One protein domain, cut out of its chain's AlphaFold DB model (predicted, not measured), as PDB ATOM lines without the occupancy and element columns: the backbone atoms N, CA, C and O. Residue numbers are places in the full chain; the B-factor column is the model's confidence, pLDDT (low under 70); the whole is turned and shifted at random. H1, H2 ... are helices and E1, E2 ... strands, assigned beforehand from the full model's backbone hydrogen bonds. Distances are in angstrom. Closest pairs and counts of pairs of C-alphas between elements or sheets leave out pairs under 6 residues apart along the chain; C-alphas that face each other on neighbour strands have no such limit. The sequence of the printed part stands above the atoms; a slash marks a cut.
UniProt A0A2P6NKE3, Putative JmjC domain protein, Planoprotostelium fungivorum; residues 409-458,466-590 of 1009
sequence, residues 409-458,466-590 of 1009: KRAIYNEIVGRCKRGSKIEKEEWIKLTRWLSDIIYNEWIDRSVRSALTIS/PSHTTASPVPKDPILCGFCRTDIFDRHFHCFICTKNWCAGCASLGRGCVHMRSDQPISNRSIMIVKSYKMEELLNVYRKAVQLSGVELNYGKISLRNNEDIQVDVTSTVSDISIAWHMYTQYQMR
ATOM      1  N   LYS A 409     155.617 149.280 142.181       79.56
ATOM      2  CA  LYS A 409     155.950 147.906 142.602       79.56
ATOM      3  C   LYS A 409     154.707 147.015 142.686       79.56
ATOM      4  O   LYS A 409     154.771 145.842 142.326       79.56
ATOM      5  N   ARG A 410     153.595 147.581 143.166       81.56
ATOM      6  CA  ARG A 410     152.307 146.897 143.301       81.56
ATOM      7  C   ARG A 410     151.683 146.606 141.939       81.56
ATOM      8  O   ARG A 410     151.383 145.447 141.690       81.56
ATOM      9  N   ALA A 411     151.641 147.603 141.062       79.12
ATOM     10  CA  ALA A 411     151.189 147.516 139.680       79.12
ATOM     11  C   ALA A 411     151.992 146.474 138.896       79.12
ATOM     12  O   ALA A 411     151.416 145.599 138.265       79.12
ATOM     13  N   ILE A 412     153.328 146.471 139.012       79.94
ATOM     14  CA  ILE A 412     154.174 145.435 138.392       79.94
ATOM     15  C   ILE A 412     153.792 144.044 138.900       79.94
ATOM     16  O   ILE A 412     153.609 143.120 138.109       79.94
ATOM     17  N   TYR A 413     153.707 143.870 140.221       84.81
ATOM     18  CA  TYR A 413     153.387 142.573 140.808       84.81
ATOM     19  C   TYR A 413     152.011 142.075 140.363       84.81
ATOM     20  O   TYR A 413     151.879 140.939 139.908       84.81
ATOM     21  N   ASN A 414     150.997 142.919 140.489       84.00
ATOM     22  CA  ASN A 414     149.626 142.567 140.185       84.00
ATOM     23  C   ASN A 414     149.403 142.371 138.684       84.00
ATOM     24  O   ASN A 414     148.718 141.415 138.329       84.00
ATOM     25  N   GLU A 415     150.051 143.144 137.808       83.31
ATOM     26  CA  GLU A 415     150.030 142.875 136.370       83.31
ATOM     27  C   GLU A 415     150.616 141.490 136.075       83.31
ATOM     28  O   GLU A 415     150.019 140.693 135.351       83.31
ATOM     29  N   ILE A 416     151.779 141.155 136.650       84.00
ATOM     30  CA  ILE A 416     152.381 139.831 136.451       84.00
ATOM     31  C   ILE A 416     151.425 138.742 136.940       84.00
ATOM     32  O   ILE A 416     151.241 137.733 136.256       84.00
ATOM     33  N   VAL A 417     150.778 138.939 138.091       86.75
ATOM     34  CA  VAL A 417     149.755 138.023 138.614       86.75
ATOM     35  C   VAL A 417     148.570 137.907 137.652       86.75
ATOM     36  O   VAL A 417     148.141 136.787 137.357       86.75
ATOM     37  N   GLY A 418     148.046 139.026 137.155       85.88
ATOM     38  CA  GLY A 418     146.923 139.102 136.226       85.88
ATOM     39  C   GLY A 418     147.223 138.389 134.914       85.88
ATOM     40  O   GLY A 418     146.491 137.481 134.514       85.88
ATOM     41  N   ARG A 419     148.379 138.670 134.307       83.31
ATOM     42  CA  ARG A 419     148.880 137.999 133.097       83.31
ATOM     43  C   ARG A 419     149.116 136.510 133.312       83.31
ATOM     44  O   ARG A 419     148.704 135.694 132.485       83.31
ATOM     45  N   CYS A 420     149.697 136.130 134.450       83.25
ATOM     46  CA  CYS A 420     149.854 134.729 134.835       83.25
ATOM     47  C   CYS A 420     148.503 134.007 134.970       83.25
ATOM     48  O   CYS A 420     148.425 132.809 134.686       83.25
ATOM     49  N   LYS A 421     147.452 134.687 135.444       86.06
ATOM     50  CA  LYS A 421     146.095 134.128 135.568       86.06
ATOM     51  C   LYS A 421     145.390 134.033 134.215       86.06
ATOM     52  O   LYS A 421     144.775 133.007 133.945       86.06
ATOM     53  N   ARG A 422     145.509 135.062 133.370       83.00
ATOM     54  CA  ARG A 422     144.904 135.114 132.028       83.00
ATOM     55  C   ARG A 422     145.568 134.174 131.022       83.00
ATOM     56  O   ARG A 422     144.946 133.829 130.024       83.00
ATOM     57  N   GLY A 423     146.819 133.772 131.260       77.94
ATOM     58  CA  GLY A 423     147.601 133.035 130.264       77.94
ATOM     59  C   GLY A 423     147.888 133.887 129.025       77.94
ATOM     60  O   GLY A 423     147.927 133.364 127.912       77.94
ATOM     61  N   SER A 424     148.029 135.206 129.210       75.94
ATOM     62  CA  SER A 424     148.213 136.158 128.117       75.94
ATOM     63  C   SER A 424     149.451 135.810 127.286       75.94
ATOM     64  O   SER A 424     150.547 135.635 127.825       75.94
ATOM     65  N   LYS A 425     149.280 135.743 125.960       73.81
ATOM     66  CA  LYS A 425     150.393 135.694 125.007       73.81
ATOM     67  C   LYS A 425     151.010 137.084 124.947       73.81
ATOM     68  O   LYS A 425     150.414 137.995 124.389       73.81
ATOM     69  N   ILE A 426     152.167 137.231 125.563       76.19
ATOM     70  CA  ILE A 426     152.950 138.465 125.588       76.19
ATOM     71  C   ILE A 426     154.263 138.180 124.870       76.19
ATOM     72  O   ILE A 426     154.730 137.034 124.881       76.19
ATOM     73  N   GLU A 427     154.834 139.197 124.226       82.31
ATOM     74  CA  GLU A 427     156.133 139.066 123.571       82.31
ATOM     75  C   GLU A 427     157.190 138.625 124.598       82.31
ATOM     76  O   GLU A 427     157.181 139.031 125.766       82.31
ATOM     77  N   LYS A 428     158.091 137.736 124.176       84.31
ATOM     78  CA  LYS A 428     159.063 137.105 125.074       84.31
ATOM     79  C   LYS A 428     159.872 138.166 125.814       84.31
ATOM     80  O   LYS A 428     160.040 138.068 127.024       84.31
ATOM     81  N   GLU A 429     160.312 139.192 125.093       83.31
ATOM     82  CA  GLU A 429     161.091 140.335 125.565       83.31
ATOM     83  C   GLU A 429     160.406 141.077 126.718       83.31
ATOM     84  O   GLU A 429     161.058 141.434 127.701       83.31
ATOM     85  N   GLU A 430     159.094 141.278 126.636       83.00
ATOM     86  CA  GLU A 430     158.312 141.962 127.665       83.00
ATOM     87  C   GLU A 430     158.221 141.110 128.941       83.00
ATOM     88  O   GLU A 430     158.435 141.617 130.047       83.00
ATOM     89  N   TRP A 431     158.045 139.789 128.800       85.62
ATOM     90  CA  TRP A 431     158.156 138.853 129.921       85.62
ATOM     91  C   TRP A 431     159.541 138.875 130.573       85.62
ATOM     92  O   TRP A 431     159.621 138.822 131.803       85.62
ATOM     93  N   ILE A 432     160.627 138.968 129.793       84.88
ATOM     94  CA  ILE A 432     161.992 139.073 130.342       84.88
ATOM     95  C   ILE A 432     162.096 140.310 131.234       84.88
ATOM     96  O   ILE A 432     162.600 140.226 132.356       84.88
ATOM     97  N   LYS A 433     161.603 141.456 130.750       84.44
ATOM     98  CA  LYS A 433     161.658 142.716 131.492       84.44
ATOM     99  C   LYS A 433     160.829 142.648 132.783       84.44
ATOM    100  O   LYS A 433     161.375 142.896 133.858       84.44
ATOM    101  N   LEU A 434     159.570 142.200 132.699       84.31
ATOM    102  CA  LEU A 434     158.682 142.011 133.858       84.31
ATOM    103  C   LEU A 434     159.285 141.077 134.908       84.31
ATOM    104  O   LEU A 434     159.324 141.399 136.097       84.31
ATOM    105  N   THR A 435     159.824 139.944 134.463       85.94
ATOM    106  CA  THR A 435     160.460 138.954 135.337       85.94
ATOM    107  C   THR A 435     161.701 139.532 136.018       85.94
ATOM    108  O   THR A 435     161.891 139.333 137.218       85.94
ATOM    109  N   ARG A 436     162.519 140.310 135.297       85.25
ATOM    110  CA  ARG A 436     163.686 140.998 135.866       85.25
ATOM    111  C   ARG A 436     163.284 141.998 136.951       85.25
ATOM    112  O   ARG A 436     163.891 141.982 138.019       85.25
ATOM    113  N   TRP A 437     162.265 142.832 136.731       83.69
ATOM    114  CA  TRP A 437     161.832 143.775 137.770       83.69
ATOM    115  C   TRP A 437     161.216 143.071 138.970       83.69
ATOM    116  O   TRP A 437     161.482 143.470 140.100       83.69
ATOM    117  N   LEU A 438     160.449 141.997 138.760       85.81
ATOM    118  CA  LEU A 438     159.947 141.193 139.870       85.81
ATOM    119  C   LEU A 438     161.097 140.581 140.681       85.81
ATOM    120  O   LEU A 438     161.037 140.593 141.905       85.81
ATOM    121  N   SER A 439     162.168 140.125 140.023       85.31
ATOM    122  CA  SER A 439     163.396 139.671 140.693       85.31
ATOM    123  C   SER A 439     163.999 140.772 141.576       85.31
ATOM    124  O   SER A 439     164.309 140.529 142.742       85.31
ATOM    125  N   ASP A 440     164.090 142.008 141.073       81.88
ATOM    126  CA  ASP A 440     164.586 143.158 141.843       81.88
ATOM    127  C   ASP A 440     163.657 143.533 143.014       81.88
ATOM    128  O   ASP A 440     164.137 143.851 144.106       81.88
ATOM    129  N   ILE A 441     162.332 143.471 142.828       82.88
ATOM    130  CA  ILE A 441     161.346 143.679 143.902       82.88
ATOM    131  C   ILE A 441     161.544 142.621 144.988       82.88
ATOM    132  O   ILE A 441     161.741 142.964 146.152       82.88
ATOM    133  N   ILE A 442     161.566 141.342 144.607       83.62
ATOM    134  CA  ILE A 442     161.758 140.210 145.519       83.62
ATOM    135  C   ILE A 442     163.082 140.344 146.263       83.62
ATOM    136  O   ILE A 442     163.107 140.159 147.475       83.62
ATOM    137  N   TYR A 443     164.163 140.718 145.577       82.44
ATOM    138  CA  TYR A 443     165.464 140.954 146.193       82.44
ATOM    139  C   TYR A 443     165.417 142.083 147.234       82.44
ATOM    140  O   TYR A 443     165.945 141.934 148.335       82.44
ATOM    141  N   ASN A 444     164.764 143.204 146.914       77.94
ATOM    142  CA  ASN A 444     164.650 144.345 147.826       77.94
ATOM    143  C   ASN A 444     163.777 144.044 149.054       77.94
ATOM    144  O   ASN A 444     164.035 144.597 150.123       77.94
ATOM    145  N   GLU A 445     162.792 143.153 148.923       80.12
ATOM    146  CA  GLU A 445     161.954 142.667 150.031       80.12
ATOM    147  C   GLU A 445     162.569 141.445 150.756       80.12
ATOM    148  O   GLU A 445     162.123 141.046 151.843       80.12
ATOM    149  N   TRP A 446     163.628 140.849 150.195       80.25
ATOM    150  CA  TRP A 446     164.320 139.705 150.776       80.25
ATOM    151  C   TRP A 446     165.206 140.142 151.938       80.25
ATOM    152  O   TRP A 446     166.191 140.860 151.766       80.25
ATOM    153  N   ILE A 447     164.890 139.657 153.142       69.56
ATOM    154  CA  ILE A 447     165.788 139.781 154.294       69.56
ATOM    155  C   ILE A 447     166.822 138.667 154.216       69.56
ATOM    156  O   ILE A 447     166.484 137.489 154.364       69.56
ATOM    157  N   ASP A 448     168.070 139.065 154.041       64.44
ATOM    158  CA  ASP A 448     169.218 138.192 153.898       64.44
ATOM    159  C   ASP A 448     169.388 137.238 155.093       64.44
ATOM    160  O   ASP A 448     169.450 137.660 156.253       64.44
ATOM    161  N   ARG A 449     169.496 135.930 154.816       59.50
ATOM    162  CA  ARG A 449     169.719 134.905 155.851       59.50
ATOM    163  C   ARG A 449     171.029 135.122 156.609       59.50
ATOM    164  O   ARG A 449     171.069 134.816 157.792       59.50
ATOM    165  N   SER A 450     172.070 135.662 155.978       55.50
ATOM    166  CA  SER A 450     173.345 135.937 156.659       55.50
ATOM    167  C   SER A 450     173.253 137.115 157.633       55.50
ATOM    168  O   SER A 450     173.912 137.105 158.669       55.50
ATOM    169  N   VAL A 451     172.359 138.076 157.376       55.75
ATOM    170  CA  VAL A 451     172.003 139.115 158.355       55.75
ATOM    171  C   VAL A 451     171.170 138.512 159.492       55.75
ATOM    172  O   VAL A 451     171.356 138.893 160.645       55.75
ATOM    173  N   ARG A 452     170.315 137.513 159.212       53.25
ATOM    174  CA  ARG A 452     169.607 136.759 160.265       53.25
ATOM    175  C   ARG A 452     170.553 135.940 161.144       53.25
ATOM    176  O   ARG A 452     170.379 135.943 162.357       53.25
ATOM    177  N   SER A 453     171.542 135.259 160.561       46.50
ATOM    178  CA  SER A 453     172.447 134.370 161.301       46.50
ATOM    179  C   SER A 453     173.581 135.107 162.023       46.50
ATOM    180  O   SER A 453     173.981 134.692 163.110       46.50
ATOM    181  N   ALA A 454     174.063 136.243 161.511       46.34
ATOM    182  CA  ALA A 454     174.990 137.101 162.259       46.34
ATOM    183  C   ALA A 454     174.343 137.691 163.532       46.34
ATOM    184  O   ALA A 454     175.037 138.010 164.493       46.34
ATOM    185  N   LEU A 455     173.009 137.778 163.560       45.28
ATOM    186  CA  LEU A 455     172.207 138.237 164.694       45.28
ATOM    187  C   LEU A 455     171.575 137.085 165.487       45.28
ATOM    188  O   LEU A 455     170.624 137.316 166.235       45.28
ATOM    189  N   THR A 456     172.128 135.865 165.403       39.09
ATOM    190  CA  THR A 456     171.793 134.741 166.301       39.09
ATOM    191  C   THR A 456     172.272 135.008 167.741       39.09
ATOM    192  O   THR A 456     172.861 134.155 168.396       39.09
ATOM    193  N   ILE A 457     171.991 136.190 168.290       41.19
ATOM    194  CA  ILE A 457     171.806 136.373 169.726       41.19
ATOM    195  C   ILE A 457     170.462 135.715 170.052       41.19
ATOM    196  O   ILE A 457     169.406 136.340 170.004       41.19
ATOM    197  N   SER A 458     170.528 134.392 170.221       36.38
ATOM    198  CA  SER A 458     169.940 133.509 171.249       36.38
ATOM    199  C   SER A 458     168.734 133.935 172.122       36.38
ATOM    200  O   SER A 458     168.442 133.262 173.108       36.38
ATOM    201  N   PRO A 466     155.853 137.465 167.375       41.75
ATOM    202  CA  PRO A 466     154.630 138.144 167.783       41.75
ATOM    203  C   PRO A 466     153.543 137.472 166.966       41.75
ATOM    204  O   PRO A 466     153.613 137.582 165.745       41.75
ATOM    205  N   SER A 467     152.730 136.639 167.637       41.34
ATOM    206  CA  SER A 467     151.806 135.642 167.081       41.34
ATOM    207  C   SER A 467     151.607 135.903 165.603       41.34
ATOM    208  O   SER A 467     150.843 136.828 165.341       41.34
ATOM    209  N   HIS A 468     152.404 135.255 164.721       42.81
ATOM    210  CA  HIS A 468     152.567 135.634 163.306       42.81
ATOM    211  C   HIS A 468     151.297 136.310 162.849       42.81
ATOM    212  O   HIS A 468     150.300 135.601 162.713       42.81
ATOM    213  N   THR A 469     151.297 137.649 162.787       45.62
ATOM    214  CA  THR A 469     150.060 138.390 162.564       45.62
ATOM    215  C   THR A 469     149.526 137.793 161.286       45.62
ATOM    216  O   THR A 469     150.216 137.849 160.264       45.62
ATOM    217  N   THR A 470     148.417 137.056 161.395       47.53
ATOM    218  CA  THR A 470     147.799 136.348 160.276       47.53
ATOM    219  C   THR A 470     147.798 137.343 159.146       47.53
ATOM    220  O   THR A 470     147.291 138.439 159.396       47.53
ATOM    221  N   ALA A 471     148.480 137.016 158.033       53.06
ATOM    222  CA  ALA A 471     148.745 137.942 156.933       53.06
ATOM    223  C   ALA A 471     147.537 138.862 156.808       53.06
ATOM    224  O   ALA A 471     146.438 138.376 156.527       53.06
ATOM    225  N   SER A 472     147.711 140.123 157.227       54.81
ATOM    226  CA  SER A 472     146.583 141.043 157.263       54.81
ATOM    227  C   SER A 472     146.059 141.059 155.833       54.81
ATOM    228  O   SER A 472     146.897 141.089 154.925       54.81
ATOM    229  N   PRO A 473     144.739 140.906 155.609       64.06
ATOM    230  CA  PRO A 473     144.199 140.941 154.258       64.06
ATOM    231  C   PRO A 473     144.831 142.132 153.553       64.06
ATOM    232  O   PRO A 473     144.831 143.221 154.130       64.06
ATOM    233  N   VAL A 474     145.453 141.873 152.393       64.81
ATOM    234  CA  VAL A 474     146.236 142.868 151.649       64.81
ATOM    235  C   VAL A 474     145.457 144.177 151.700       64.81
ATOM    236  O   VAL A 474     144.300 144.184 151.257       64.81
ATOM    237  N   PRO A 475     146.002 145.227 152.340       68.62
ATOM    238  CA  PRO A 475     145.223 146.421 152.583       68.62
ATOM    239  C   PRO A 475     144.744 146.951 151.241       68.62
ATOM    240  O   PRO A 475     145.517 147.048 150.287       68.62
ATOM    241  N   LYS A 476     143.440 147.230 151.167       71.81
ATOM    242  CA  LYS A 476     142.829 147.786 149.956       71.81
ATOM    243  C   LYS A 476     143.490 149.113 149.583       71.81
ATOM    244  O   LYS A 476     143.660 149.395 148.403       71.81
ATOM    245  N   ASP A 477     143.911 149.867 150.596       77.94
ATOM    246  CA  ASP A 477     144.559 151.160 150.433       77.94
ATOM    247  C   ASP A 477     146.092 151.040 150.427       77.94
ATOM    248  O   ASP A 477     146.666 150.205 151.139       77.94
ATOM    249  N   PRO A 478     146.792 151.872 149.635       80.69
ATOM    250  CA  PRO A 478     148.245 151.934 149.651       80.69
ATOM    251  C   PRO A 478     148.775 152.345 151.024       80.69
ATOM    252  O   PRO A 478     148.369 153.350 151.609       80.69
ATOM    253  N   ILE A 479     149.721 151.563 151.543       86.50
ATOM    254  CA  ILE A 479     150.411 151.900 152.784       86.50
ATOM    255  C   ILE A 479     151.491 152.922 152.443       86.50
ATOM    256  O   ILE A 479     152.497 152.573 151.838       86.50
ATOM    257  N   LEU A 480     151.327 154.174 152.861       88.19
ATOM    258  CA  LEU A 480     152.315 155.219 152.583       88.19
ATOM    259  C   LEU A 480     153.349 155.351 153.707       88.19
ATOM    260  O   LEU A 480     153.030 155.268 154.898       88.19
ATOM    261  N   CYS A 481     154.598 155.622 153.332       89.81
ATOM    262  CA  CYS A 481     155.656 155.966 154.276       89.81
ATOM    263  C   CYS A 481     155.368 157.310 154.966       89.81
ATOM    264  O   CYS A 481     155.144 158.327 154.320       89.81
ATOM    265  N   GLY A 482     155.455 157.363 156.292       89.25
ATOM    266  CA  GLY A 482     155.212 158.558 157.097       89.25
ATOM    267  C   GLY A 482     156.250 159.670 156.921       89.25
ATOM    268  O   GLY A 482     156.039 160.755 157.461       89.25
ATOM    269  N   PHE A 483     157.342 159.408 156.190       86.69
ATOM    270  CA  PHE A 483     158.397 160.373 155.872       86.69
ATOM    271  C   PHE A 483     158.439 160.725 154.394       86.69
ATOM    272  O   PHE A 483     158.080 161.842 154.041       86.69
ATOM    273  N   CYS A 484     158.827 159.783 153.529       83.00
ATOM    274  CA  CYS A 484     158.951 160.043 152.090       83.00
ATOM    275  C   CYS A 484     157.622 159.939 151.332       83.00
ATOM    276  O   CYS A 484     157.588 160.225 150.146       83.00
ATOM    277  N   ARG A 485     156.527 159.526 151.992       85.62
ATOM    278  CA  ARG A 485     155.193 159.337 151.388       85.62
ATOM    279  C   ARG A 485     155.109 158.301 150.260       85.62
ATOM    280  O   ARG A 485     154.015 158.086 149.759       85.62
ATOM    281  N   THR A 486     156.191 157.594 149.944       80.69
ATOM    282  CA  THR A 486     156.202 156.489 148.974       80.69
ATOM    283  C   THR A 486     155.283 155.347 149.384       80.69
ATOM    284  O   THR A 486     155.198 155.023 150.575       80.69
ATOM    285  N   ASP A 487     154.653 154.710 148.394       82.94
ATOM    286  CA  ASP A 487     153.915 153.459 148.583       82.94
ATOM    287  C   ASP A 487     154.847 152.343 149.070       82.94
ATOM    288  O   ASP A 487     155.956 152.134 148.567       82.94
ATOM    289  N   ILE A 488     154.385 151.617 150.080       84.88
ATOM    290  CA  ILE A 488     155.079 150.477 150.649       84.88
ATOM    291  C   ILE A 488     154.405 149.207 150.137       84.88
ATOM    292  O   ILE A 488     153.243 148.933 150.433       84.88
ATOM    293  N   PHE A 489     155.163 148.432 149.362       82.56
ATOM    294  CA  PHE A 489     154.663 147.249 148.669       82.56
ATOM    295  C   PHE A 489     154.378 146.071 149.618       82.56
ATOM    296  O   PHE A 489     153.220 145.705 149.787       82.56
ATOM    297  N   ASP A 490     155.400 145.493 150.263       83.12
ATOM    298  CA  ASP A 490     155.239 144.329 151.154       83.12
ATOM    299  C   ASP A 490     155.579 144.668 152.610       83.12
ATOM    300  O   ASP A 490     154.719 144.603 153.493       83.12
ATOM    301  N   ARG A 491     156.837 145.040 152.875       84.75
ATOM    302  CA  ARG A 491     157.340 145.175 154.247       84.75
ATOM    303  C   ARG A 491     157.455 146.619 154.672       84.75
ATOM    304  O   ARG A 491     158.140 147.422 154.040       84.75
ATOM    305  N   HIS A 492     156.863 146.925 155.818       86.81
ATOM    306  CA  HIS A 492     156.998 148.227 156.453       86.81
ATOM    307  C   HIS A 492     157.315 148.102 157.935       86.81
ATOM    308  O   HIS A 492     156.961 147.125 158.595       86.81
ATOM    309  N   PHE A 493     157.958 149.138 158.462       86.31
ATOM    310  CA  PHE A 493     158.152 149.321 159.892       86.31
ATOM    311  C   PHE A 493     156.973 150.133 160.421       86.31
ATOM    312  O   PHE A 493     156.841 151.315 160.105       86.31
ATOM    313  N   HIS A 494     156.092 149.505 161.192       88.44
ATOM    314  CA  HIS A 494     154.929 150.172 161.777       88.44
ATOM    315  C   HIS A 494     155.263 150.707 163.166       88.44
ATOM    316  O   HIS A 494     155.702 149.931 164.010       88.44
ATOM    317  N   CYS A 495     155.037 151.997 163.431       87.00
ATOM    318  CA  CYS A 495     155.166 152.557 164.774       87.00
ATOM    319  C   CYS A 495     153.825 152.525 165.521       87.00
ATOM    320  O   CYS A 495     152.932 153.284 165.166       87.00
ATOM    321  N   PHE A 496     153.704 151.768 166.614       84.75
ATOM    322  CA  PHE A 496     152.440 151.663 167.373       84.75
ATOM    323  C   PHE A 496     152.043 152.931 168.134       84.75
ATOM    324  O   PHE A 496     150.888 153.077 168.510       84.75
ATOM    325  N   ILE A 497     152.988 153.843 168.377       85.88
ATOM    326  CA  ILE A 497     152.719 155.062 169.152       85.88
ATOM    327  C   ILE A 497     152.100 156.140 168.264       85.88
ATOM    328  O   ILE A 497     151.102 156.748 168.629       85.88
ATOM    329  N   CYS A 498     152.679 156.376 167.083       89.44
ATOM    330  CA  CYS A 498     152.178 157.392 166.151       89.44
ATOM    331  C   CYS A 498     151.434 156.821 164.944       89.44
ATOM    332  O   CYS A 498     151.151 157.580 164.025       89.44
ATOM    333  N   THR A 499     151.229 155.500 164.910       89.38
ATOM    334  CA  THR A 499     150.565 154.712 163.851       89.38
ATOM    335  C   THR A 499     151.131 154.876 162.433       89.38
ATOM    336  O   THR A 499     150.595 154.321 161.476       89.38
ATOM    337  N   LYS A 500     152.256 155.587 162.273       91.06
ATOM    338  CA  LYS A 500     152.922 155.795 160.981       91.06
ATOM    339  C   LYS A 500     153.687 154.552 160.535       91.06
ATOM    340  O   LYS A 500     154.401 153.928 161.325       91.06
ATOM    341  N   ASN A 501     153.613 154.278 159.236       90.44
ATOM    342  CA  ASN A 501     154.364 153.228 158.551       90.44
ATOM    343  C   ASN A 501     155.634 153.806 157.929       90.44
ATOM    344  O   ASN A 501     155.641 154.959 157.520       90.44
ATOM    345  N   TRP A 502     156.712 153.033 157.841       89.25
ATOM    346  CA  TRP A 502     157.985 153.497 157.287       89.25
ATOM    347  C   TRP A 502     158.509 152.494 156.268       89.25
ATOM    348  O   TRP A 502     158.533 151.290 156.533       89.25
ATOM    349  N   CYS A 503     158.921 152.990 155.098       87.88
ATOM    350  CA  CYS A 503     159.502 152.150 154.057       87.88
ATOM    351  C   CYS A 503     160.908 151.677 154.459       87.88
ATOM    352  O   CYS A 503     161.609 152.341 155.231       87.88
ATOM    353  N   ALA A 504     161.339 150.548 153.890       85.56
ATOM    354  CA  ALA A 504     162.682 150.012 154.102       85.56
ATOM    355  C   ALA A 504     163.781 151.028 153.760       85.56
ATOM    356  O   ALA A 504     164.742 151.146 154.508       85.56
ATOM    357  N   GLY A 505     163.606 151.814 152.693       84.50
ATOM    358  CA  GLY A 505     164.559 152.850 152.291       84.50
ATOM    359  C   GLY A 505     164.776 153.909 153.377       84.50
ATOM    360  O   GLY A 505     165.911 154.145 153.781       84.50
ATOM    361  N   CYS A 506     163.701 154.491 153.914       85.50
ATOM    362  CA  CYS A 506     163.790 155.465 155.005       85.50
ATOM    363  C   CYS A 506     164.371 154.840 156.277       85.50
ATOM    364  O   CYS A 506     165.296 155.400 156.862       85.50
ATOM    365  N   ALA A 507     163.888 153.659 156.664       85.19
ATOM    366  CA  ALA A 507     164.393 152.968 157.844       85.19
ATOM    367  C   ALA A 507     165.890 152.606 157.710       85.19
ATOM    368  O   ALA A 507     166.639 152.748 158.673       85.19
ATOM    369  N   SER A 508     166.348 152.237 156.506       83.44
ATOM    370  CA  SER A 508     167.759 151.953 156.175       83.44
ATOM    371  C   SER A 508     168.666 153.190 156.150       83.44
ATOM    372  O   SER A 508     169.879 153.071 156.048       83.44
ATOM    373  N   LEU A 509     168.073 154.381 156.214       81.38
ATOM    374  CA  LEU A 509     168.767 155.661 156.364       81.38
ATOM    375  C   LEU A 509     168.621 156.206 157.791       81.38
ATOM    376  O   LEU A 509     168.822 157.391 158.029       81.38
ATOM    377  N   GLY A 510     168.130 155.392 158.732       78.12
ATOM    378  CA  GLY A 510     167.884 155.821 160.110       78.12
ATOM    379  C   GLY A 510     166.740 156.825 160.238       78.12
ATOM    380  O   GLY A 510     166.536 157.406 161.309       78.12
ATOM    381  N   ARG A 511     165.980 157.059 159.164       83.06
ATOM    382  CA  ARG A 511     164.818 157.947 159.164       83.06
ATOM    383  C   ARG A 511     163.655 157.200 159.804       83.06
ATOM    384  O   ARG A 511     163.305 156.091 159.410       83.06
ATOM    385  N   GLY A 512     163.061 157.833 160.800       83.88
ATOM    386  CA  GLY A 512     162.026 157.252 161.638       83.88
ATOM    387  C   GLY A 512     161.288 158.344 162.392       83.88
ATOM    388  O   GLY A 512     161.739 159.490 162.445       83.88
ATOM    389  N   CYS A 513     160.154 158.001 162.997       84.94
ATOM    390  CA  CYS A 513     159.529 158.907 163.955       84.94
ATOM    391  C   CYS A 513     160.420 159.055 165.195       84.94
ATOM    392  O   CYS A 513     161.270 158.206 165.469       84.94
ATOM    393  N   VAL A 514     160.172 160.092 165.993       82.31
ATOM    394  CA  VAL A 514     160.859 160.294 167.280       82.31
ATOM    395  C   VAL A 514     160.728 159.085 168.211       82.31
ATOM    396  O   VAL A 514     161.654 158.781 168.949       82.31
ATOM    397  N   HIS A 515     159.643 158.313 168.101       81.81
ATOM    398  CA  HIS A 515     159.447 157.077 168.863       81.81
ATOM    399  C   HIS A 515     160.319 155.904 168.390       81.81
ATOM    400  O   HIS A 515     160.450 154.919 169.110       81.81
ATOM    401  N   MET A 516     160.907 155.982 167.188       74.00
ATOM    402  CA  MET A 516     161.958 155.047 166.772       74.00
ATOM    403  C   MET A 516     163.307 155.375 167.415       74.00
ATOM    404  O   MET A 516     164.166 154.504 167.477       74.00
ATOM    405  N   ARG A 517     163.488 156.621 167.869       69.75
ATOM    406  CA  ARG A 517     164.749 157.165 168.385       69.75
ATOM    407  C   ARG A 517     164.699 157.510 169.874       69.75
ATOM    408  O   ARG A 517     165.637 158.103 170.387       69.75
ATOM    409  N   SER A 518     163.598 157.223 170.569       65.00
ATOM    410  CA  SER A 518     163.489 157.577 171.983       65.00
ATOM    411  C   SER A 518     164.459 156.734 172.807       65.00
ATOM    412  O   SER A 518     164.498 155.516 172.637       65.00
ATOM    413  N   ASP A 519     165.173 157.378 173.731       55.34
ATOM    414  CA  ASP A 519     166.144 156.772 174.662       55.34
ATOM    415  C   ASP A 519     165.521 155.784 175.656       55.34
ATOM    416  O   ASP A 519     166.214 155.072 176.382       55.34
ATOM    417  N   GLN A 520     164.191 155.726 175.691       56.59
ATOM    418  CA  GLN A 520     163.472 154.668 176.373       56.59
ATOM    419  C   GLN A 520     163.883 153.345 175.711       56.59
ATOM    420  O   GLN A 520     163.664 153.207 174.502       56.59
ATOM    421  N   PRO A 521     164.474 152.379 176.450       51.53
ATOM    422  CA  PRO A 521     164.776 151.067 175.900       51.53
ATOM    423  C   PRO A 521     163.491 150.578 175.262       51.53
ATOM    424  O   PRO A 521     162.484 150.456 175.958       51.53
ATOM    425  N   ILE A 522     163.505 150.417 173.935       50.44
ATOM    426  CA  ILE A 522     162.323 150.043 173.173       50.44
ATOM    427  C   ILE A 522     161.889 148.715 173.767       50.44
ATOM    428  O   ILE A 522     162.464 147.666 173.484       50.44
ATOM    429  N   SER A 523     160.919 148.754 174.669       45.66
ATOM    430  CA  SER A 523     160.502 147.592 175.421       45.66
ATOM    431  C   SER A 523     159.706 146.723 174.458       45.66
ATOM    432  O   SER A 523     158.487 146.809 174.425       45.66
ATOM    433  N   ASN A 524     160.388 145.965 173.598       47.53
ATOM    434  CA  ASN A 524     159.880 144.957 172.663       47.53
ATOM    435  C   ASN A 524     158.663 145.313 171.771       47.53
ATOM    436  O   ASN A 524     158.152 144.411 171.113       47.53
ATOM    437  N   ARG A 525     158.143 146.550 171.744       49.50
ATOM    438  CA  ARG A 525     156.751 146.784 171.301       49.50
ATOM    439  C   ARG A 525     156.487 147.979 170.393       49.50
ATOM    440  O   ARG A 525     155.376 148.059 169.891       49.50
ATOM    441  N   SER A 526     157.415 148.909 170.165       54.34
ATOM    442  CA  SER A 526     157.049 150.120 169.406       54.34
ATOM    443  C   SER A 526     157.127 149.952 167.892       54.34
ATOM    444  O   SER A 526     156.433 150.695 167.198       54.34
ATOM    445  N   ILE A 527     157.916 149.000 167.373       59.38
ATOM    446  CA  ILE A 527     158.093 148.800 165.929       59.38
ATOM    447  C   ILE A 527     158.022 147.319 165.566       59.38
ATOM    448  O   ILE A 527     158.822 146.515 166.044       59.38
ATOM    449  N   MET A 528     157.083 146.967 164.686       66.69
ATOM    450  CA  MET A 528     157.011 145.642 164.065       66.69
ATOM    451  C   MET A 528     157.244 145.760 162.563       66.69
ATOM    452  O   MET A 528     156.748 146.689 161.924       66.69
ATOM    453  N   ILE A 529     157.971 144.789 162.004       74.00
ATOM    454  CA  ILE A 529     157.909 144.539 160.566       74.00
ATOM    455  C   ILE A 529     156.584 143.845 160.297       74.00
ATOM    456  O   ILE A 529     156.393 142.687 160.676       74.00
ATOM    457  N   VAL A 530     155.687 144.559 159.637       74.50
ATOM    458  CA  VAL A 530     154.431 144.011 159.134       74.50
ATOM    459  C   VAL A 530     154.655 143.597 157.680       74.50
ATOM    460  O   VAL A 530     155.380 144.272 156.947       74.50
ATOM    461  N   LYS A 531     154.079 142.457 157.288       74.81
ATOM    462  CA  LYS A 531     154.136 141.927 155.921       74.81
ATOM    463  C   LYS A 531     152.740 141.949 155.318       74.81
ATOM    464  O   LYS A 531     151.805 141.490 155.976       74.81
ATOM    465  N   SER A 532     152.635 142.426 154.086       69.31
ATOM    466  CA  SER A 532     151.390 142.394 153.315       69.31
ATOM    467  C   SER A 532     151.256 141.094 152.517       69.31
ATOM    468  O   SER A 532     150.151 140.582 152.368       69.31
ATOM    469  N   TYR A 533     152.371 140.518 152.058       73.50
ATOM    470  CA  TYR A 533     152.412 139.321 151.220       73.50
ATOM    471  C   TYR A 533     153.233 138.202 151.867       73.50
ATOM    472  O   TYR A 533     154.212 138.420 152.593       73.50
ATOM    473  N   LYS A 534     152.864 136.947 151.585       79.31
ATOM    474  CA  LYS A 534     153.741 135.822 151.923       79.31
ATOM    475  C   LYS A 534     154.861 135.765 150.892       79.31
ATOM    476  O   LYS A 534     154.609 135.740 149.694       79.31
ATOM    477  N   MET A 535     156.105 135.658 151.357       80.69
ATOM    478  CA  MET A 535     157.267 135.525 150.468       80.69
ATOM    479  C   MET A 535     157.091 134.380 149.457       80.69
ATOM    480  O   MET A 535     157.459 134.522 148.299       80.69
ATOM    481  N   GLU A 536     156.483 133.269 149.880       81.75
ATOM    482  CA  GLU A 536     156.210 132.117 149.014       81.75
ATOM    483  C   GLU A 536     155.250 132.448 147.862       81.75
ATOM    484  O   GLU A 536     155.409 131.934 146.760       81.75
ATOM    485  N   GLU A 537     154.283 133.345 148.075       85.50
ATOM    486  CA  GLU A 537     153.376 133.802 147.016       85.50
ATOM    487  C   GLU A 537     154.145 134.613 145.969       85.50
ATOM    488  O   GLU A 537     154.044 134.315 144.780       85.50
ATOM    489  N   LEU A 538     154.996 135.552 146.403       84.00
ATOM    490  CA  LEU A 538     155.873 136.319 145.508       84.00
ATOM    491  C   LEU A 538     156.785 135.398 144.684       84.00
ATOM    492  O   LEU A 538     156.935 135.572 143.475       84.00
ATOM    493  N   LEU A 539     157.365 134.385 145.328       86.31
ATOM    494  CA  LEU A 539     158.242 133.413 144.677       86.31
ATOM    495  C   LEU A 539     157.491 132.517 143.693       86.31
ATOM    496  O   LEU A 539     158.017 132.225 142.625       86.31
ATOM    497  N   ASN A 540     156.265 132.105 144.010       88.38
ATOM    498  CA  ASN A 540     155.429 131.334 143.091       88.38
ATOM    499  C   ASN A 540     155.050 132.140 141.850       88.38
ATOM    500  O   ASN A 540     155.115 131.616 140.736       88.38
ATOM    501  N   VAL A 541     154.717 133.421 142.025       89.31
ATOM    502  CA  VAL A 541     154.471 134.342 140.908       89.31
ATOM    503  C   VAL A 541     155.732 134.488 140.056       89.31
ATOM    504  O   VAL A 541     155.656 134.359 138.837       89.31
ATOM    505  N   TYR A 542     156.901 134.647 140.682       88.69
ATOM    506  CA  TYR A 542     158.178 134.720 139.972       88.69
ATOM    507  C   TYR A 542     158.519 133.435 139.214       88.69
ATOM    508  O   TYR A 542     158.827 133.502 138.029       88.69
ATOM    509  N   ARG A 543     158.399 132.257 139.840       88.38
ATOM    510  CA  ARG A 543     158.613 130.954 139.181       88.38
ATOM    511  C   ARG A 543     157.724 130.811 137.947       88.38
ATOM    512  O   ARG A 543     158.201 130.401 136.891       88.38
ATOM    513  N   LYS A 544     156.447 131.190 138.066       89.56
ATOM    514  CA  LYS A 544     155.493 131.147 136.956       89.56
ATOM    515  C   LYS A 544     155.849 132.148 135.854       89.56
ATOM    516  O   LYS A 544     155.803 131.782 134.685       89.56
ATOM    517  N   ALA A 545     156.257 133.365 136.208       87.75
ATOM    518  CA  ALA A 545     156.728 134.362 135.247       87.75
ATOM    519  C   ALA A 545     157.981 133.880 134.497       87.75
ATOM    520  O   ALA A 545     158.014 133.940 133.270       87.75
ATOM    521  N   VAL A 546     158.962 133.296 135.199       87.50
ATOM    522  CA  VAL A 546     160.155 132.704 134.570       87.50
ATOM    523  C   VAL A 546     159.756 131.581 133.609       87.50
ATOM    524  O   VAL A 546     160.196 131.582 132.460       87.50
ATOM    525  N   GLN A 547     158.870 130.673 134.032       87.25
ATOM    526  CA  GLN A 547     158.371 129.588 133.185       87.25
ATOM    527  C   GLN A 547     157.702 130.112 131.904       87.25
ATOM    528  O   GLN A 547     157.964 129.589 130.825       87.25
ATOM    529  N   LEU A 548     156.867 131.151 132.014       85.06
ATOM    530  CA  LEU A 548     156.184 131.767 130.870       85.06
ATOM    531  C   LEU A 548     157.144 132.552 129.965       85.06
ATOM    532  O   LEU A 548     156.960 132.568 128.750       85.06
ATOM    533  N   SER A 549     158.184 133.162 130.535       84.62
ATOM    534  CA  SER A 549     159.192 133.919 129.786       84.62
ATOM    535  C   SER A 549     160.124 133.034 128.947       84.62
ATOM    536  O   SER A 549     160.751 133.511 128.000       84.62
ATOM    537  N   GLY A 550     160.272 131.752 129.305       83.44
ATOM    538  CA  GLY A 550     161.265 130.861 128.700       83.44
ATOM    539  C   GLY A 550     162.713 131.352 128.866       83.44
ATOM    540  O   GLY A 550     163.571 131.006 128.052       83.44
ATOM    541  N   VAL A 551     162.972 132.208 129.860       76.69
ATOM    542  CA  VAL A 551     164.310 132.676 130.243       76.69
ATOM    543  C   VAL A 551     164.885 131.711 131.272       76.69
ATOM    544  O   VAL A 551     164.179 131.255 132.170       76.69
ATOM    545  N   GLU A 552     166.171 131.388 131.157       73.00
ATOM    546  CA  GLU A 552     166.842 130.574 132.169       73.00
ATOM    547  C   GLU A 552     166.857 131.280 133.536       73.00
ATOM    548  O   GLU A 552     167.065 132.489 133.640       73.00
ATOM    549  N   LEU A 553     166.694 130.491 134.600       61.38
ATOM    550  CA  LEU A 553     166.540 130.893 136.009       61.38
ATOM    551  C   LEU A 553     167.724 131.677 136.622       61.38
ATOM    552  O   LEU A 553     167.720 131.944 137.823       61.38
ATOM    553  N   ASN A 554     168.733 132.039 135.828       63.16
ATOM    554  CA  ASN A 554     169.925 132.781 136.252       63.16
ATOM    555  C   ASN A 554     169.860 134.279 135.914       63.16
ATOM    556  O   ASN A 554     170.874 134.976 135.967       63.16
ATOM    557  N   TYR A 555     168.685 134.792 135.551       54.16
ATOM    558  CA  TYR A 555     168.518 136.202 135.222       54.16
ATOM    559  C   TYR A 555     168.266 137.041 136.490       54.16
ATOM    560  O   TYR A 555     167.162 137.074 137.030       54.16
ATOM    561  N   GLY A 556     169.301 137.743 136.962       60.69
ATOM    562  CA  GLY A 556     169.215 138.723 138.054       60.69
ATOM    563  C   GLY A 556     169.876 138.284 139.361       60.69
ATOM    564  O   GLY A 556     170.714 137.389 139.390       60.69
ATOM    565  N   LYS A 557     169.505 138.940 140.468       67.56
ATOM    566  CA  LYS A 557     170.080 138.696 141.807       67.56
ATOM    567  C   LYS A 557     169.546 137.429 142.485       67.56
ATOM    568  O   LYS A 557     169.890 137.157 143.633       67.56
ATOM    569  N   ILE A 558     168.670 136.683 141.818       72.62
ATOM    570  CA  ILE A 558     167.979 135.517 142.365       72.62
ATOM    571  C   ILE A 558     168.222 134.340 141.429       72.62
ATOM    572  O   ILE A 558     167.700 134.321 140.318       72.62
ATOM    573  N   SER A 559     168.990 133.356 141.894       71.88
ATOM    574  CA  SER A 559     169.145 132.070 141.222       71.88
ATOM    575  C   SER A 559     168.206 131.057 141.871       71.88
ATOM    576  O   SER A 559     168.239 130.820 143.085       71.88
ATOM    577  N   LEU A 560     167.337 130.464 141.058       67.69
ATOM    578  CA  LEU A 560     166.507 129.338 141.470       67.69
ATOM    579  C   LEU A 560     167.261 128.044 141.142       67.69
ATOM    580  O   LEU A 560     167.299 127.627 139.986       67.69
ATOM    581  N   ARG A 561     167.867 127.400 142.148       62.66
ATOM    582  CA  ARG A 561     168.396 126.035 142.000       62.66
ATOM    583  C   ARG A 561     167.313 125.042 142.418       62.66
ATOM    584  O   ARG A 561     166.755 125.184 143.496       62.66
ATOM    585  N   ASN A 562     167.037 124.057 141.558       59.56
ATOM    586  CA  ASN A 562     166.225 122.856 141.812       59.56
ATOM    587  C   ASN A 562     165.058 123.045 142.800       59.56
ATOM    588  O   ASN A 562     165.257 122.766 143.968       59.56
ATOM    589  N   ASN A 563     163.875 123.466 142.327       56.22
ATOM    590  CA  ASN A 563     162.538 123.487 142.974       56.22
ATOM    591  C   ASN A 563     162.352 123.903 144.461       56.22
ATOM    592  O   ASN A 563     161.220 124.209 144.823       56.22
ATOM    593  N   GLU A 564     163.375 124.002 145.308       56.41
ATOM    594  CA  GLU A 564     163.229 124.073 146.766       56.41
ATOM    595  C   GLU A 564     164.109 125.155 147.416       56.41
ATOM    596  O   GLU A 564     163.666 125.756 148.392       56.41
ATOM    597  N   ASP A 565     165.269 125.519 146.847       64.50
ATOM    598  CA  ASP A 565     166.161 126.518 147.458       64.50
ATOM    599  C   ASP A 565     166.479 127.706 146.537       64.50
ATOM    600  O   ASP A 565     167.198 127.616 145.538       64.50
ATOM    601  N   ILE A 566     165.979 128.879 146.930       64.31
ATOM    602  CA  ILE A 566     166.381 130.155 146.338       64.31
ATOM    603  C   ILE A 566     167.756 130.532 146.875       64.31
ATOM    604  O   ILE A 566     167.913 130.852 148.057       64.31
ATOM    605  N   GLN A 567     168.745 130.565 145.985       67.31
ATOM    606  CA  GLN A 567     170.000 131.247 146.248       67.31
ATOM    607  C   GLN A 567     169.881 132.664 145.704       67.31
ATOM    608  O   GLN A 567     170.036 132.920 144.513       67.31
ATOM    609  N   VAL A 568     169.593 133.606 146.598       66.44
ATOM    610  CA  VAL A 568     169.868 135.009 146.299       66.44
ATOM    611  C   VAL A 568     171.380 135.125 146.142       66.44
ATOM    612  O   VAL A 568     172.110 134.639 147.003       66.44
ATOM    613  N   ASP A 569     171.856 135.703 145.042       63.16
ATOM    614  CA  ASP A 569     173.276 135.981 144.864       63.16
ATOM    615  C   ASP A 569     173.686 137.033 145.899       63.16
ATOM    616  O   ASP A 569     173.480 138.239 145.749       63.16
ATOM    617  N   VAL A 570     174.205 136.538 147.019       60.19
ATOM    618  CA  VAL A 570     174.539 137.336 148.195       60.19
ATOM    619  C   VAL A 570     175.902 138.026 148.063       60.19
ATOM    620  O   VAL A 570     176.440 138.543 149.042       60.19
ATOM    621  N   THR A 571     176.543 137.963 146.897       58.81
ATOM    622  CA  THR A 571     178.006 138.081 146.836       58.81
ATOM    623  C   THR A 571     178.560 139.502 146.940       58.81
ATOM    624  O   THR A 571     179.766 139.641 147.155       58.81
ATOM    625  N   SER A 572     177.736 140.560 146.894       63.59
ATOM    626  CA  SER A 572     178.244 141.938 147.065       63.59
ATOM    627  C   SER A 572     177.326 142.935 147.763       63.59
ATOM    628  O   SER A 572     177.838 143.749 148.525       63.59
ATOM    629  N   THR A 573     176.008 142.889 147.541       74.25
ATOM    630  CA  THR A 573     175.088 143.916 148.061       74.25
ATOM    631  C   THR A 573     174.093 143.363 149.076       74.25
ATOM    632  O   THR A 573     173.660 142.213 148.979       74.25
ATOM    633  N   VAL A 574     173.750 144.176 150.075       80.44
ATOM    634  CA  VAL A 574     172.704 143.904 151.072       80.44
ATOM    635  C   VAL A 574     171.445 144.700 150.706       80.44
ATOM    636  O   VAL A 574     171.538 145.864 150.317       80.44
ATOM    637  N   SER A 575     170.262 144.085 150.807       81.94
ATOM    638  CA  SER A 575     168.986 144.752 150.509       81.94
ATOM    639  C   SER A 575     168.651 145.840 151.537       81.94
ATOM    640  O   SER A 575     168.985 145.717 152.716       81.94
ATOM    641  N   ASP A 576     167.922 146.881 151.119       82.31
ATOM    642  CA  ASP A 576     167.528 147.993 151.999       82.31
ATOM    643  C   ASP A 576     166.744 147.501 153.233       82.31
ATOM    644  O   ASP A 576     166.953 148.001 154.336       82.31
ATOM    645  N   ILE A 577     165.899 146.469 153.094       83.75
ATOM    646  CA  ILE A 577     165.183 145.879 154.237       83.75
ATOM    647  C   ILE A 577     166.129 145.185 155.224       83.75
ATOM    648  O   ILE A 577     165.918 145.256 156.435       83.75
ATOM    649  N   SER A 578     167.188 144.541 154.730       84.12
ATOM    650  CA  SER A 578     168.193 143.891 155.574       84.12
ATOM    651  C   SER A 578     169.046 144.927 156.305       84.12
ATOM    652  O   SER A 578     169.354 144.737 157.479       84.12
ATOM    653  N   ILE A 579     169.365 146.042 155.640       83.81
ATOM    654  CA  ILE A 579     170.054 147.192 156.237       83.81
ATOM    655  C   ILE A 579     169.184 147.813 157.324       83.81
ATOM    656  O   ILE A 579     169.619 147.916 158.465       83.81
ATOM    657  N   ALA A 580     167.926 148.131 157.013       83.62
ATOM    658  CA  ALA A 580     166.972 148.671 157.974       83.62
ATOM    659  C   ALA A 580     166.788 147.749 159.193       83.62
ATOM    660  O   ALA A 580     166.766 148.210 160.332       83.62
ATOM    661  N   TRP A 581     166.716 146.433 158.968       81.81
ATOM    662  CA  TRP A 581     166.664 145.441 160.043       81.81
ATOM    663  C   TRP A 581     167.938 145.427 160.889       81.81
ATOM    664  O   TRP A 581     167.871 145.393 162.118       81.81
ATOM    665  N   HIS A 582     169.107 145.474 160.252       81.19
ATOM    666  CA  HIS A 582     170.381 145.540 160.958       81.19
ATOM    667  C   HIS A 582     170.489 146.822 161.793       81.19
ATOM    668  O   HIS A 582     170.882 146.769 162.951       81.19
ATOM    669  N   MET A 583     170.074 147.964 161.252       76.81
ATOM    670  CA  MET A 583     170.072 149.238 161.975       76.81
ATOM    671  C   MET A 583     169.140 149.197 163.179       76.81
ATOM    672  O   MET A 583     169.535 149.574 164.281       76.81
ATOM    673  N   TYR A 584     167.933 148.664 162.993       74.19
ATOM    674  CA  TYR A 584     166.979 148.480 164.079       74.19
ATOM    675  C   TYR A 584     167.529 147.561 165.179       74.19
ATOM    676  O   TYR A 584     167.421 147.865 166.364       74.19
ATOM    677  N   THR A 585     168.158 146.446 164.808       73.50
ATOM    678  CA  THR A 585     168.719 145.491 165.778       73.50
ATOM    679  C   THR A 585     169.967 146.023 166.483       73.50
ATOM    680  O   THR A 585     170.088 145.844 167.691       73.50
ATOM    681  N   GLN A 586     170.853 146.744 165.788       70.94
ATOM    682  CA  GLN A 586     172.002 147.422 166.404       70.94
ATOM    683  C   GLN A 586     171.560 148.468 167.432       70.94
ATOM    684  O   GLN A 586     172.122 148.518 168.526       70.94
ATOM    685  N   TYR A 587     170.518 149.244 167.116       69.56
ATOM    686  CA  TYR A 587     169.940 150.224 168.038       69.56
ATOM    687  C   TYR A 587     169.459 149.575 169.346       69.56
ATOM    688  O   TYR A 587     169.644 150.125 170.426       69.56
ATOM    689  N   GLN A 588     168.884 148.372 169.261       65.31
ATOM    690  CA  GLN A 588     168.375 147.627 170.417       65.31
ATOM    691  C   GLN A 588     169.477 147.010 171.286       65.31
ATOM    692  O   GLN A 588     169.290 146.809 172.486       65.31
ATOM    693  N   MET A 589     170.605 146.635 170.677       61.00
ATOM    694  CA  MET A 589     171.623 145.816 171.339       61.00
ATOM    695  C   MET A 589     172.739 146.623 172.006       61.00
ATOM    696  O   MET A 589     173.396 146.089 172.902       61.00
ATOM    697  N   ARG A 590     172.982 147.880 171.615       62.94
ATOM    698  CA  ARG A 590     174.146 148.616 172.128       62.94
ATOM    699  C   ARG A 590     173.869 149.348 173.437       62.94
ATOM    700  O   ARG A 590     173.058 150.265 173.517       62.94
TER     701      ARG A 590
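AT A GLANCE: This is residues 409 to 458 and 466 to 590 of the 1009 residues of the protein "Putative JmjC domain protein" of Planoprotostelium fungivorum (UniProt A0A2P6NKE3). Two lobes lie end to end along the longest axis: in one, helices H2 and H5 lie side by side with H1 slanting across them and the small hairpin E4 and E5 packed on H2; in the other, helix H6 covers one face of a small three-stranded sheet. H2 and H6 meet at their ends, pointing the same way, and short H3 lies near H6. The printed part has 175 residues, with six named helices and five named strands in the order H1 H2 H3 E1 E2 H4 E3 H5 E4 E5 H6, a mixed class of helices and strands. The sheets, E2 - E1 - E3 and E4 - E5, are antiparallel. The whole is compact, with a radius of gyration of the C-alphas of 17.5 A, and elongated, spanning 56 by 35 by 28 A.

IN THESE COORDINATES: H1, residues 409 to 422, begins at C-alpha 409 (155.950, 147.906, 142.602) and is 19.9 A long. H2, residues 428 to 445, is the longest helix at 25.7 A, and H3 is residues 449 to 454. E1, residues 491 to 495, is 13.0 A long; E2 is residues 501 to 503, H4 residues 504 to 507 and E3 residues 527 to 531. H5, residues 535 to 549, spans 20.8 A. E4 is residues 558 to 561 and E5 residues 565 to 568. H6, residues 576 to 589, ends at C-alpha 589 (171.623, 145.816, 171.339), 19.9 A from its first.

HOW THE PARTS SIT: H2 is the hub, touching H1, H5 and H6. Its residues 434 to 441 touch H1 at a steep tilt of 48 degrees, opposite ways, the closest C-alphas being those of Tyr 413 and Leu 438, 6.8 A apart. H2 and H5 touch at a shallow tilt of 18 degrees, opposite ways, closest at the C-alphas of Trp 431 and Ser 549, 5.0 A. H2 and H6 touch only at their ends, with C-alphas 445 and 577 closest at 6.2 A. H6 is on the sheet E2 E1 E3 at a height over the sheet of 10.7 A; H4 only grazes it. E2, H4 and E3 form a split strand-helix-strand unit, two strands running the same way with E1 between them, and its crossover is right-handed. N 494 and O 528 of E1 and E3 are 3.0 A apart, N 502 and O 493 of the hairpin E1 and E2 2.8 A, and N 559 and O 567 of the hairpin E4 and E5 2.9 A, each within hydrogen-bond range. In H1, H2, H3, H5 and H6 every O i to N i+4 pair is within hydrogen-bond range; H4 is too short for one.

THE WHOLE: The two C-alphas farthest apart, those of Lys 425 and Gln 520, are 56.3 A apart. Residues 459 to 465 are not printed, and C-alphas 458 and 466 lie 16.4 A apart across this cut. The link H4 to E3 is long. Mean pLDDT of the printed part is 74.4, with 57 residues under 70, among them 447 to 458, 466 to 475 and 560 to 572.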